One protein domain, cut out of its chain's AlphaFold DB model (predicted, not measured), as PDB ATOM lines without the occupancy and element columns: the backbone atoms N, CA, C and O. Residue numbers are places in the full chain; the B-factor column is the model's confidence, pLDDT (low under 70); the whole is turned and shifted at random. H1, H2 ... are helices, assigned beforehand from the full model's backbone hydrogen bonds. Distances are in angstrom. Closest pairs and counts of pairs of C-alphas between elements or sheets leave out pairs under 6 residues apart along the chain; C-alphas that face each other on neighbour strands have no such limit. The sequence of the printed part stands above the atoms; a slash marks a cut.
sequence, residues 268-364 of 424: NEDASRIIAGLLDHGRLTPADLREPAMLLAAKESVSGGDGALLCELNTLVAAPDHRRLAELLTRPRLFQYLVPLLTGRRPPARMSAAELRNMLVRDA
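Overview. This is residues 268 to 364 of the 424 residues of an uncharacterized protein of Chloroflexi bacterium (UniProt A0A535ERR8). What shape is it? The helical hairpin of H2 and H3 makes one end, H1 with H6 the other, H4 and H5 between. What builds it? The 97 printed residues have six named helices, H1 to H6, all helix: compact, radius of gyration of the C-alphas 12.6 A, spans 35 by 23 by 23 A.

Along the chain. Where are the helices? H1 is residues 268 to 280, 18.0 A, from C-alpha 268 at (-46.303, -21.521, 12.381); H2 286 to 302, 23.8 A; H3 307 to 318, 16.6 A. What follows? H4 is 322 to 329, H5 335 to 342, H6 353 to 363, ending with C-alpha 363 at (-37.661, -26.710, 19.057).

Arrangement. What touches? H1 touches H4 at a steep tilt of 40 degrees, closest C-alphas Ser 272 and Ala 326, 4.8 A. H2 and H3 form a hairpin, 20 degrees, closest C-alphas Ala 297 and Leu 310, 5.9 A. H5 touches H6, closest C-alphas Leu 342 and Arg 357, 5.2 A. Which backbones deviate? Every O i to N i+4 pair is within hydrogen-bond range in H1, H3, H4 and H6, against 11 of 13 in H2 and 1 of 4 in H5, with 4 of 5 O i to N i+3 pairs.

Size, cuts and confidence. How large? The farthest C-alphas, Gly 304 and Glu 355, are 35.7 A apart. Any cut or doubt? The printed part has no cut and no long link; pLDDT is under 70 in residues 303 to 307.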
ATOM      1  N   ASN A 268     -46.502 -22.891  12.840       92.88
ATOM      2  CA  ASN A 268     -46.303 -21.521  12.381       92.88
ATOM      3  C   ASN A 268     -46.359 -20.508  13.537       92.88
ATOM      4  O   ASN A 268     -45.692 -19.473  13.469       92.88
ATOM      5  N   GLU A 269     -47.108 -20.794  14.607       94.44
ATOM      6  CA  GLU A 269     -47.193 -19.924  15.784       94.44
ATOM      7  C   GLU A 269     -45.907 -20.001  16.614       94.44
ATOM      8  O   GLU A 269     -45.347 -18.971  17.001       94.44
ATOM      9  N   ASP A 270     -45.377 -21.202  16.828       96.12
ATOM     10  CA  ASP A 270     -44.079 -21.434  17.458       96.12
ATOM     11  C   ASP A 270     -42.954 -20.788  16.658       96.12
ATOM     12  O   ASP A 270     -42.138 -20.053  17.222       96.12
ATOM     13  N   ALA A 271     -42.938 -20.989  15.339       96.38
ATOM     14  CA  ALA A 271     -41.973 -20.349  14.458       96.38
ATOM     15  C   ALA A 271     -42.053 -18.819  14.554       96.38
ATOM     16  O   ALA A 271     -41.018 -18.159  14.674       96.38
ATOM     17  N   SER A 272     -43.264 -18.252  14.555       96.12
ATOM     18  CA  SER A 272     -43.483 -16.813  14.730       96.12
ATOM     19  C   SER A 272     -42.891 -16.319  16.051       96.12
ATOM     20  O   SER A 272     -42.103 -15.369  16.068       96.12
ATOM     21  N   ARG A 273     -43.185 -17.005  17.164       97.00
ATOM     22  CA  ARG A 273     -42.653 -16.660  18.491       97.00
ATOM     23  C   ARG A 273     -41.129 -16.738  18.536       97.00
ATOM     24  O   ARG A 273     -40.496 -15.836  19.087       97.00
ATOM     25  N   ILE A 274     -40.538 -17.772  17.938       96.81
ATOM     26  CA  ILE A 274     -39.083 -17.946  17.856       96.81
ATOM     27  C   ILE A 274     -38.453 -16.804  17.052       96.81
ATOM     28  O   ILE A 274     -37.521 -16.161  17.537       96.81
ATOM     29  N   ILE A 275     -38.965 -16.501  15.854       95.56
ATOM     30  CA  ILE A 275     -38.433 -15.426  15.002       95.56
ATOM     31  C   ILE A 275     -38.580 -14.059  15.677       95.56
ATOM     32  O   ILE A 275     -37.613 -13.295  15.706       95.56
ATOM     33  N   ALA A 276     -39.743 -13.757  16.260       95.31
ATOM     34  CA  ALA A 276     -39.966 -12.516  16.999       95.31
ATOM     35  C   ALA A 276     -38.984 -12.385  18.171       95.31
ATOM     36  O   ALA A 276     -38.337 -11.352  18.325       95.31
ATOM     37  N   GLY A 277     -38.786 -13.465  18.935       96.12
ATOM     38  CA  GLY A 277     -37.788 -13.515  19.996       96.12
ATOM     39  C   GLY A 277     -36.374 -13.251  19.474       96.12
ATOM     40  O   GLY A 277     -35.647 -12.445  20.049       96.12
ATOM     41  N   LEU A 278     -35.966 -13.867  18.366       95.50
ATOM     42  CA  LEU A 278     -34.641 -13.637  17.783       95.50
ATOM     43  C   LEU A 278     -34.437 -12.188  17.314       95.50
ATOM     44  O   LEU A 278     -33.321 -11.676  17.432       95.50
ATOM     45  N   LEU A 279     -35.488 -11.533  16.815       93.75
ATOM     46  CA  LEU A 279     -35.475 -10.112  16.460       93.75
ATOM     47  C   LEU A 279     -35.363  -9.218  17.705       93.75
ATOM     48  O   LEU A 279     -34.528  -8.316  17.733       93.75
ATOM     49  N   ASP A 280     -36.131  -9.507  18.758       94.19
ATOM     50  CA  ASP A 280     -36.099  -8.764  20.027       94.19
ATOM     51  C   ASP A 280     -34.726  -8.837  20.709       94.19
ATOM     52  O   ASP A 280     -34.230  -7.843  21.242       94.19
ATOM     53  N   HIS A 281     -34.060  -9.993  20.636       94.31
ATOM     54  CA  HIS A 281     -32.703 -10.183  21.160       94.31
ATOM     55  C   HIS A 281     -31.603  -9.723  20.184       94.31
ATOM     56  O   HIS A 281     -30.414  -9.851  20.486       94.31
ATOM     57  N   GLY A 282     -31.962  -9.227  18.995       91.88
ATOM     58  CA  GLY A 282     -31.017  -8.769  17.975       91.88
ATOM     59  C   GLY A 282     -30.098  -9.862  17.413       91.88
ATOM     60  O   GLY A 282     -29.023  -9.530  16.898       91.88
ATOM     61  N   ARG A 283     -30.491 -11.142  17.534       93.88
ATOM     62  CA  ARG A 283     -29.845 -12.316  16.908       93.88
ATOM     63  C   ARG A 283     -30.221 -12.433  15.431       93.88
ATOM     64  O   ARG A 283     -29.381 -12.823  14.625       93.88
ATOM     65  N   LEU A 284     -31.457 -12.061  15.102       92.31
ATOM     66  CA  LEU A 284     -31.900 -11.690  13.762       92.31
ATOM     67  C   LEU A 284     -32.104 -10.176  13.717       92.31
ATOM     68  O   LEU A 284     -32.404  -9.545  14.729       92.31
ATOM     69  N   THR A 285     -31.954  -9.586  12.540       89.38
ATOM     70  CA  THR A 285     -32.242  -8.172  12.300       89.38
ATOM     71  C   THR A 285     -33.269  -8.024  11.178       89.38
ATOM     72  O   THR A 285     -33.333  -8.873  10.286       89.38
ATOM     73  N   PRO A 286     -34.034  -6.919  11.131       86.19
ATOM     74  CA  PRO A 286     -34.911  -6.635   9.992       86.19
ATOM     75  C   PRO A 286     -34.176  -6.619   8.641       86.19
ATOM     76  O   PRO A 286     -34.782  -6.874   7.604       86.19
ATOM     77  N   ALA A 287     -32.864  -6.349   8.632       86.06
ATOM     78  CA  ALA A 287     -32.048  -6.411   7.423       86.06
ATOM     79  C   ALA A 287     -31.881  -7.847   6.897       86.06
ATOM     80  O   ALA A 287     -31.952  -8.037   5.685       86.06
ATOM     81  N   ASP A 288     -31.746  -8.842   7.783       87.38
ATOM     82  CA  ASP A 288     -31.689 -10.265   7.406       87.38
ATOM     83  C   ASP A 288     -33.007 -10.726   6.748       87.38
ATOM     84  O   ASP A 288     -33.016 -11.621   5.906       87.38
ATOM     85  N   LEU A 289     -34.125 -10.081   7.106       85.94
ATOM     86  CA  LEU A 289     -35.472 -10.397   6.616       85.94
ATOM     87  C   LEU A 289     -35.924  -9.528   5.432       85.94
ATOM     88  O   LEU A 289     -36.934  -9.839   4.798       85.94
ATOM     89  N   ARG A 290     -35.188  -8.458   5.104       81.44
ATOM     90  CA  ARG A 290     -35.573  -7.501   4.053       81.44
ATOM     91  C   ARG A 290     -35.694  -8.178   2.693       81.44
ATOM     92  O   ARG A 290     -36.665  -7.947   1.983       81.44
ATOM     93  N   GLU A 291     -34.716  -8.992   2.321       80.44
ATOM     94  CA  GLU A 291     -34.730  -9.655   1.020       80.44
ATOM     95  C   GLU A 291     -35.832 -10.727   0.904       80.44
ATOM     96  O   GLU A 291     -36.585 -10.660  -0.069       80.44
ATOM     97  N   PRO A 292     -36.023 -11.642   1.881       79.94
ATOM     98  CA  PRO A 292     -37.215 -12.494   1.944       79.94
ATOM     99  C   PRO A 292     -38.532 -11.724   1.787       79.94
ATOM    100  O   PRO A 292     -39.377 -12.108   0.977       79.94
ATOM    101  N   ALA A 293     -38.686 -10.601   2.497       77.44
ATOM    102  CA  ALA A 293     -39.882  -9.764   2.420       77.44
ATOM    103  C   ALA A 293     -40.064  -9.115   1.035       77.44
ATOM    104  O   ALA A 293     -41.184  -9.031   0.531       77.44
ATOM    105  N   MET A 294     -38.976  -8.692   0.383       78.38
ATOM    106  CA  MET A 294     -39.021  -8.145  -0.976       78.38
ATOM    107  C   MET A 294     -39.351  -9.207  -2.031       78.38
ATOM    108  O   MET A 294     -40.126  -8.927  -2.943       78.38
ATOM    109  N   LEU A 295     -38.798 -10.420  -1.914       78.44
ATOM    110  CA  LEU A 295     -39.122 -11.540  -2.805       78.44
ATOM    111  C   LEU A 295     -40.597 -11.924  -2.696       78.44
ATOM    112  O   LEU A 295     -41.261 -12.138  -3.713       78.44
ATOM    113  N   LEU A 296     -41.109 -11.957  -1.468       77.75
ATOM    114  CA  LEU A 296     -42.524 -12.135  -1.187       77.75
ATOM    115  C   LEU A 296     -43.364 -11.047  -1.871       77.75
ATOM    116  O   LEU A 296     -44.259 -11.370  -2.650       77.75
ATOM    117  N   ALA A 297     -43.039  -9.768  -1.654       75.56
ATOM    118  CA  ALA A 297     -43.772  -8.656  -2.255       75.56
ATOM    119  C   ALA A 297     -43.756  -8.698  -3.796       75.56
ATOM    120  O   ALA A 297     -44.780  -8.457  -4.436       75.56
ATOM    121  N   ALA A 298     -42.619  -9.042  -4.403       77.88
ATOM    122  CA  ALA A 298     -42.493  -9.171  -5.853       77.88
ATOM    123  C   ALA A 298     -43.348 -10.320  -6.412       77.88
ATOM    124  O   ALA A 298     -44.065 -10.130  -7.395       77.88
ATOM    125  N   LYS A 299     -43.308 -11.497  -5.774       75.19
ATOM    126  CA  LYS A 299     -44.065 -12.680  -6.213       75.19
ATOM    127  C   LYS A 299     -45.572 -12.475  -6.042       75.19
ATOM    128  O   LYS A 299     -46.315 -12.714  -6.991       75.19
ATOM    129  N   GLU A 300     -46.012 -11.925  -4.911       72.75
ATOM    130  CA  GLU A 300     -47.420 -11.561  -4.705       72.75
ATOM    131  C   GLU A 300     -47.878 -10.492  -5.709       72.75
ATOM    132  O   GLU A 300     -48.952 -10.622  -6.285       72.75
ATOM    133  N   SER A 301     -47.055  -9.487  -6.029       72.06
ATOM    134  CA  SER A 301     -47.412  -8.469  -7.036       72.06
ATOM    135  C   SER A 301     -47.633  -9.063  -8.434       72.06
ATOM    136  O   SER A 301     -48.597  -8.708  -9.111       72.06
ATOM    137  N   VAL A 302     -46.767  -9.988  -8.868       71.06
ATOM    138  CA  VAL A 302     -46.873 -10.657 -10.180       71.06
ATOM    139  C   VAL A 302     -48.091 -11.575 -10.247       71.06
ATOM    140  O   VAL A 302     -48.746 -11.658 -11.284       71.06
ATOM    141  N   SER A 303     -48.432 -12.236  -9.142       64.94
ATOM    142  CA  SER A 303     -49.603 -13.110  -9.065       64.94
ATOM    143  C   SER A 303     -50.932 -12.354  -8.928       64.94
ATOM    144  O   SER A 303     -51.967 -13.006  -8.823       64.94
ATOM    145  N   GLY A 304     -50.949 -11.013  -8.940       59.66
ATOM    146  CA  GLY A 304     -52.161 -10.226  -8.671       59.66
ATOM    147  C   GLY A 304     -52.632 -10.369  -7.219       59.66
ATOM    148  O   GLY A 304     -53.829 -10.495  -6.957       59.66
ATOM    149  N   GLY A 305     -51.670 -10.457  -6.302       62.53
ATOM    150  CA  GLY A 305     -51.842 -10.709  -4.879       62.53
ATOM    151  C   GLY A 305     -52.586  -9.599  -4.147       62.53
ATOM    152  O   GLY A 305     -52.940  -8.555  -4.703       62.53
ATOM    153  N   ASP A 306     -52.866  -9.854  -2.875       67.19
ATOM    154  CA  ASP A 306     -53.655  -8.951  -2.048       67.19
ATOM    155  C   ASP A 306     -52.926  -7.611  -1.843       67.19
ATOM    156  O   ASP A 306     -51.878  -7.533  -1.200       67.19
ATOM    157  N   GLY A 307     -53.491  -6.525  -2.379       68.38
ATOM    158  CA  GLY A 307     -52.942  -5.179  -2.207       68.38
ATOM    159  C   GLY A 307     -52.821  -4.765  -0.736       68.38
ATOM    160  O   GLY A 307     -51.929  -3.985  -0.398       68.38
ATOM    161  N   ALA A 308     -53.656  -5.320   0.152       73.56
ATOM    162  CA  ALA A 308     -53.540  -5.107   1.591       73.56
ATOM    163  C   ALA A 308     -52.279  -5.772   2.163       73.56
ATOM    164  O   ALA A 308     -51.556  -5.134   2.926       73.56
ATOM    165  N   LEU A 309     -51.964  -6.996   1.726       75.75
ATOM    166  CA  LEU A 309     -50.749  -7.724   2.106       75.75
ATOM    167  C   LEU A 309     -49.485  -6.975   1.665       75.75
ATOM    168  O   LEU A 309     -48.544  -6.829   2.439       75.75
ATOM    169  N   LEU A 310     -49.470  -6.452   0.434       74.12
ATOM    170  CA  LEU A 310     -48.349  -5.657  -0.080       74.12
ATOM    171  C   LEU A 310     -48.162  -4.349   0.705       74.12
ATOM    172  O   LEU A 310     -47.034  -3.945   0.986       74.12
ATOM    173  N   CYS A 311     -49.261  -3.692   1.083       77.62
ATOM    174  CA  CYS A 311     -49.228  -2.490   1.914       77.62
ATOM    175  C   CYS A 311     -48.706  -2.790   3.331       77.62
ATOM    176  O   CYS A 311     -47.851  -2.064   3.849       77.62
ATOM    177  N   GLU A 312     -49.167  -3.890   3.933       80.50
ATOM    178  CA  GLU A 312     -48.706  -4.378   5.234       80.50
ATOM    179  C   GLU A 312     -47.205  -4.701   5.204       80.50
ATOM    180  O   GLU A 312     -46.455  -4.200   6.042       80.50
ATOM    181  N   LEU A 313     -46.734  -5.430   4.186       77.00
ATOM    182  CA  LEU A 313     -45.314  -5.742   3.983       77.00
ATOM    183  C   LEU A 313     -44.453  -4.484   3.869       77.00
ATOM    184  O   LEU A 313     -43.441  -4.364   4.556       77.00
ATOM    185  N   ASN A 314     -44.858  -3.526   3.031       75.81
ATOM    186  CA  ASN A 314     -44.119  -2.276   2.858       75.81
ATOM    187  C   ASN A 314     -44.036  -1.479   4.168       75.81
ATOM    188  O   ASN A 314     -42.987  -0.915   4.484       75.81
ATOM    189  N   THR A 315     -45.117  -1.477   4.951       82.00
ATOM    190  CA  THR A 315     -45.156  -0.827   6.265       82.00
ATOM    191  C   THR A 315     -44.191  -1.501   7.241       82.00
ATOM    192  O   THR A 315     -43.386  -0.818   7.869       82.00
ATOM    193  N   LEU A 316     -44.207  -2.836   7.319       79.69
ATOM    194  CA  LEU A 316     -43.342  -3.610   8.216       79.69
ATOM    195  C   LEU A 316     -41.860  -3.548   7.820       79.69
ATOM    196  O   LEU A 316     -40.990  -3.604   8.685       79.69
ATOM    197  N   VAL A 317     -41.540  -3.384   6.535       73.00
ATOM    198  CA  VAL A 317     -40.153  -3.167   6.085       73.00
ATOM    199  C   VAL A 317     -39.658  -1.756   6.428       73.00
ATOM    200  O   VAL A 317     -38.468  -1.573   6.696       73.00
ATOM    201  N   ALA A 318     -40.542  -0.753   6.410       76.06
ATOM    202  CA  ALA A 318     -40.197   0.635   6.714       76.06
ATOM    203  C   ALA A 318     -40.103   0.912   8.225       76.06
ATOM    204  O   ALA A 318     -39.205   1.633   8.661       76.06
ATOM    205  N   ALA A 319     -41.005   0.330   9.016       79.50
ATOM    206  CA  ALA A 319     -41.068   0.451  10.469       79.50
ATOM    207  C   ALA A 319     -41.363  -0.933  11.084       79.50
ATOM    208  O   ALA A 319     -42.530  -1.287  11.267       79.50
ATOM    209  N   PRO A 320     -40.323  -1.743  11.358       76.38
ATOM    210  CA  PRO A 320     -40.504  -3.137  11.740       76.38
ATOM    211  C   PRO A 320     -41.099  -3.278  13.139       76.38
ATOM    212  O   PRO A 320     -40.446  -3.020  14.146       76.38
ATOM    213  N   ASP A 321     -42.335  -3.764  13.180       88.62
ATOM    214  CA  ASP A 321     -42.885  -4.474  14.328       88.62
ATOM    215  C   ASP A 321     -42.431  -5.935  14.226       88.62
ATOM    216  O   ASP A 321     -42.838  -6.660  13.314       88.62
ATOM    217  N   HIS A 322     -41.552  -6.357  15.137       90.06
ATOM    218  CA  HIS A 322     -40.945  -7.687  15.104       90.06
ATOM    219  C   HIS A 322     -41.974  -8.818  15.157       90.06
ATOM    220  O   HIS A 322     -41.815  -9.809  14.446       90.06
ATOM    221  N   ARG A 323     -43.033  -8.667  15.962       90.56
ATOM    222  CA  ARG A 323     -44.060  -9.704  16.119       90.56
ATOM    223  C   ARG A 323     -44.871  -9.836  14.847       90.56
ATOM    224  O   ARG A 323     -44.969 -10.927  14.301       90.56
ATOM    225  N   ARG A 324     -45.365  -8.716  14.319       89.19
ATOM    226  CA  ARG A 324     -46.171  -8.720  13.089       89.19
ATOM    227  C   ARG A 324     -45.364  -9.185  11.879       89.19
ATOM    228  O   ARG A 324     -45.884  -9.914  11.039       89.19
ATOM    229  N   LEU A 325     -44.086  -8.810  11.796       87.62
ATOM    230  CA  LEU A 325     -43.188  -9.289  10.745       87.62
ATOM    231  C   LEU A 325     -42.965 -10.805  10.835       87.62
ATOM    232  O   LEU A 325     -43.021 -11.486   9.811       87.62
ATOM    233  N   ALA A 326     -42.740 -11.334  12.041       91.81
ATOM    234  CA  ALA A 326     -42.585 -12.765  12.268       91.81
ATOM    235  C   ALA A 326     -43.865 -13.540  11.925       91.81
ATOM    236  O   ALA A 326     -43.801 -14.493  11.150       91.81
ATOM    237  N   GLU A 327     -45.022 -13.090  12.416       91.56
ATOM    238  CA  GLU A 327     -46.338 -13.684  12.135       91.56
ATOM    239  C   GLU A 327     -46.615 -13.744  10.636       91.56
ATOM    240  O   GLU A 327     -47.100 -14.750  10.124       91.56
ATOM    241  N   LEU A 328     -46.286 -12.676   9.913       88.31
ATOM    242  CA  LEU A 328     -46.483 -12.600   8.476       88.31
ATOM    243  C   LEU A 328     -45.566 -13.564   7.717       88.31
ATOM    244  O   LEU A 328     -46.041 -14.335   6.883       88.31
ATOM    245  N   LEU A 329     -44.263 -13.546   8.003       88.75
ATOM    246  CA  LEU A 329     -43.280 -14.366   7.290       88.75
ATOM    247  C   LEU A 329     -43.400 -15.858   7.602       88.75
ATOM    248  O   LEU A 329     -42.936 -16.671   6.813       88.75
ATOM    249  N   THR A 330     -44.020 -16.222   8.722       91.44
ATOM    250  CA  THR A 330     -44.210 -17.621   9.121       91.44
ATOM    251  C   THR A 330     -45.565 -18.186   8.717       91.44
ATOM    252  O   THR A 330     -45.777 -19.373   8.917       91.44
ATOM    253  N   ARG A 331     -46.463 -17.419   8.072       87.56
ATOM    254  CA  ARG A 331     -47.708 -17.978   7.504       87.56
ATOM    255  C   ARG A 331     -47.387 -19.136   6.542       87.56
ATOM    256  O   ARG A 331     -46.422 -19.009   5.784       87.56
ATOM    257  N   PRO A 332     -48.211 -20.202   6.461       85.75
ATOM    258  CA  PRO A 332     -47.885 -21.423   5.710       85.75
ATOM    259  C   PRO A 332     -47.358 -21.194   4.288       85.75
ATOM    260  O   PRO A 332     -46.368 -21.792   3.876       85.75
ATOM    261  N   ARG A 333     -47.969 -20.270   3.536       81.38
ATOM    262  CA  ARG A 333     -47.543 -19.972   2.159       81.38
ATOM    263  C   ARG A 333     -46.309 -19.082   2.056       81.38
ATOM    264  O   ARG A 333     -45.632 -19.089   1.034       81.38
ATOM    265  N   LEU A 334     -46.039 -18.291   3.088       86.19
ATOM    266  CA  LEU A 334     -45.008 -17.253   3.085       86.19
ATOM    267  C   LEU A 334     -43.720 -17.743   3.764       86.19
ATOM    268  O   LEU A 334     -42.637 -17.227   3.500       86.19
ATOM    269  N   PHE A 335     -43.797 -18.820   4.545       90.38
ATOM    270  CA  PHE A 335     -42.631 -19.392   5.212       90.38
ATOM    271  C   PHE A 335     -41.560 -19.893   4.220       90.38
ATOM    272  O   PHE A 335     -40.365 -19.856   4.514       90.38
ATOM    273  N   GLN A 336     -41.950 -20.247   2.989       89.19
ATOM    274  CA  GLN A 336     -41.014 -20.612   1.916       89.19
ATOM    275  C   GLN A 336     -39.936 -19.535   1.654       89.19
ATOM    276  O   GLN A 336     -38.816 -19.852   1.254       89.19
ATOM    277  N   TYR A 337     -40.226 -18.253   1.919       88.12
ATOM    278  CA  TYR A 337     -39.271 -17.162   1.694       88.12
ATOM    279  C   TYR A 337     -38.152 -17.108   2.743       88.12
ATOM    280  O   TYR A 337     -37.129 -16.464   2.504       88.12
ATOM    281  N   LEU A 338     -38.294 -17.814   3.871       90.44
ATOM    282  CA  LEU A 338     -37.241 -17.951   4.883       90.44
ATOM    283  C   LEU A 338     -36.297 -19.136   4.614       90.44
ATOM    284  O   LEU A 338     -35.228 -19.205   5.221       90.44
ATOM    285  N   VAL A 339     -36.616 -20.030   3.669       91.00
ATOM    286  CA  VAL A 339     -35.794 -21.211   3.327       91.00
ATOM    287  C   VAL A 339     -34.328 -20.871   2.993       91.00
ATOM    288  O   VAL A 339     -33.437 -21.600   3.444       91.00
ATOM    289  N   PRO A 340     -33.992 -19.765   2.290       89.06
ATOM    290  CA  PRO A 340     -32.595 -19.371   2.079       89.06
ATOM    291  C   PRO A 340     -31.794 -19.149   3.375       89.06
ATOM    292  O   PRO A 340     -30.585 -19.396   3.386       89.06
ATOM    293  N   LEU A 341     -32.454 -18.726   4.461       89.69
ATOM    294  CA  LEU A 341     -31.828 -18.575   5.779       89.69
ATOM    295  C   LEU A 341     -31.589 -19.945   6.436       89.69
ATOM    296  O   LEU A 341     -30.525 -20.176   7.008       89.69
ATOM    297  N   LEU A 342     -32.544 -20.876   6.311       89.88
ATOM    298  CA  LEU A 342     -32.483 -22.221   6.913       89.88
ATOM    299  C   LEU A 342     -31.449 -23.135   6.238       89.88
ATOM    300  O   LEU A 342     -30.753 -23.920   6.891       89.88
ATOM    301  N   THR A 343     -31.337 -23.013   4.916       88.19
ATOM    302  CA  THR A 343     -30.396 -23.777   4.079       88.19
ATOM    303  C   THR A 343     -28.976 -23.211   4.118       88.19
ATOM    304  O   THR A 343     -28.049 -23.835   3.608       88.19
ATOM    305  N   GLY A 344     -28.778 -22.032   4.718       85.81
ATOM    306  CA  GLY A 344     -27.475 -21.371   4.787       85.81
ATOM    307  C   GLY A 344     -26.998 -20.775   3.465       85.81
ATOM    308  O   GLY A 344     -25.869 -20.297   3.402       85.81
ATOM    309  N   ARG A 345     -27.853 -20.731   2.432       86.25
ATOM    310  CA  ARG A 345     -27.580 -19.980   1.194       86.25
ATOM    311  C   ARG A 345     -27.408 -18.483   1.494       86.25
ATOM    312  O   ARG A 345     -26.670 -17.800   0.789       86.25
ATOM    313  N   ARG A 346     -28.072 -17.985   2.548       83.69
ATOM    314  CA  ARG A 346     -27.945 -16.620   3.078       83.69
ATOM    315  C   ARG A 346     -28.000 -16.644   4.606       83.69
ATOM    316  O   ARG A 346     -29.077 -16.499   5.171       83.69
ATOM    317  N   PRO A 347     -26.885 -16.909   5.294       84.50
ATOM    318  CA  PRO A 347     -26.902 -17.004   6.746       84.50
ATOM    319  C   PRO A 347     -27.198 -15.632   7.375       84.50
ATOM    320  O   PRO A 347     -26.754 -14.614   6.835       84.50
ATOM    321  N   PRO A 348     -27.899 -15.583   8.520       88.00
ATOM    322  CA  PRO A 348     -28.069 -14.338   9.259       88.00
ATOM    323  C   PRO A 348     -26.732 -13.718   9.686       88.00
ATOM    324  O   PRO A 348     -25.767 -14.426   9.976       88.00
ATOM    325  N   ALA A 349     -26.679 -12.394   9.816       88.81
ATOM    326  CA  ALA A 349     -25.434 -11.687  10.133       88.81
ATOM    327  C   ALA A 349     -24.850 -12.011  11.525       88.81
ATOM    328  O   ALA A 349     -23.653 -11.835  11.757       88.81
ATOM    329  N   ARG A 350     -25.692 -12.434  12.477       93.19
ATOM    330  CA  ARG A 350     -25.338 -12.584  13.905       93.19
ATOM    331  C   ARG A 350     -25.596 -13.984  14.460       93.19
ATOM    332  O   ARG A 350     -25.559 -14.199  15.673       93.19
ATOM    333  N   MET A 351     -25.890 -14.938  13.588       94.38
ATOM    334  CA  MET A 351     -26.063 -16.335  13.956       94.38
ATOM    335  C   MET A 351     -25.837 -17.237  12.753       94.38
ATOM    336  O   MET A 351     -26.092 -16.859  11.615       94.38
ATOM    337  N   SER A 352     -25.379 -18.454  13.007       92.81
ATOM    338  CA  SER A 352     -25.245 -19.452  11.958       92.81
ATOM    339  C   SER A 352     -26.616 -19.940  11.482       92.81
ATOM    340  O   SER A 352     -27.584 -20.021  12.244       92.81
ATOM    341  N   ALA A 353     -26.686 -20.351  10.216       91.25
ATOM    342  CA  ALA A 353     -27.868 -21.021   9.677       91.25
ATOM    343  C   ALA A 353     -28.189 -22.327  10.427       91.25
ATOM    344  O   ALA A 353     -29.351 -22.688  10.559       91.25
ATOM    345  N   ALA A 354     -27.171 -23.016  10.957       92.62
ATOM    346  CA  ALA A 354     -27.357 -24.226  11.753       92.62
ATOM    347  C   ALA A 354     -28.053 -23.939  13.093       92.62
ATOM    348  O   ALA A 354     -28.946 -24.689  13.474       92.62
ATOM    349  N   GLU A 355     -27.695 -22.848  13.779       93.94
ATOM    350  CA  GLU A 355     -28.401 -22.413  14.992       93.94
ATOM    351  C   GLU A 355     -29.864 -22.067  14.688       93.94
ATOM    352  O   GLU A 355     -30.754 -22.535  15.394       93.94
ATOM    353  N   LEU A 356     -30.124 -21.298  13.621       94.06
ATOM    354  CA  LEU A 356     -31.489 -20.924  13.224       94.06
ATOM    355  C   LEU A 356     -32.319 -22.157  12.869       94.06
ATOM    356  O   LEU A 356     -33.446 -22.309  13.335       94.06
ATOM    357  N   ARG A 357     -31.734 -23.054  12.070       93.25
ATOM    358  CA  ARG A 357     -32.365 -24.309  11.683       93.25
ATOM    359  C   ARG A 357     -32.652 -25.172  12.901       93.25
ATOM    360  O   ARG A 357     -33.746 -25.698  12.977       93.25
ATOM    361  N   ASN A 358     -31.738 -25.301  13.861       92.44
ATOM    362  CA  ASN A 358     -32.000 -26.090  15.066       92.44
ATOM    363  C   ASN A 358     -33.203 -25.546  15.846       92.44
ATOM    364  O   ASN A 358     -34.093 -26.324  16.164       92.44
ATOM    365  N   MET A 359     -33.278 -24.228  16.057       94.00
ATOM    366  CA  MET A 359     -34.410 -23.624  16.766       94.00
ATOM    367  C   MET A 359     -35.741 -23.856  16.041       94.00
ATOM    368  O   MET A 359     -36.717 -24.273  16.649       94.00
ATOM    369  N   LEU A 360     -35.793 -23.649  14.724       93.50
ATOM    370  CA  LEU A 360     -37.050 -23.788  13.979       93.50
ATOM    371  C   LEU A 360     -37.421 -25.239  13.656       93.50
ATOM    372  O   LEU A 360     -38.592 -25.582  13.649       93.50
ATOM    373  N   VAL A 361     -36.451 -26.105  13.373       90.56
ATOM    374  CA  VAL A 361     -36.710 -27.490  12.946       90.56
ATOM    375  C   VAL A 361     -36.876 -28.432  14.137       90.56
ATOM    376  O   VAL A 361     -37.620 -29.407  14.029       90.56
ATOM    377  N   ARG A 362     -36.188 -28.182  15.259       87.06
ATOM    378  CA  ARG A 362     -36.214 -29.081  16.426       87.06
ATOM    379  C   ARG A 362     -37.071 -28.572  17.575       87.06
ATOM    380  O   ARG A 362     -37.724 -29.404  18.204       87.06
ATOM    381  N   ASP A 363     -37.040 -27.266  17.846       89.12
ATOM    382  CA  ASP A 363     -37.661 -26.710  19.057       89.12
ATOM    383  C   ASP A 363     -39.099 -26.239  18.817       89.12
ATOM    384  O   ASP A 363     -39.911 -26.286  19.740       89.12
ATOM    385  N   ALA A 364     -39.430 -25.824  17.591       93.38
ATOM    386  CA  ALA A 364     -40.812 -25.551  17.215       93.38
ATOM    387  C   ALA A 364     -41.642 -26.843  17.153       93.38
ATOM    388  O   ALA A 364     -41.132 -27.922  16.822       93.38
TER     389      ALA A 364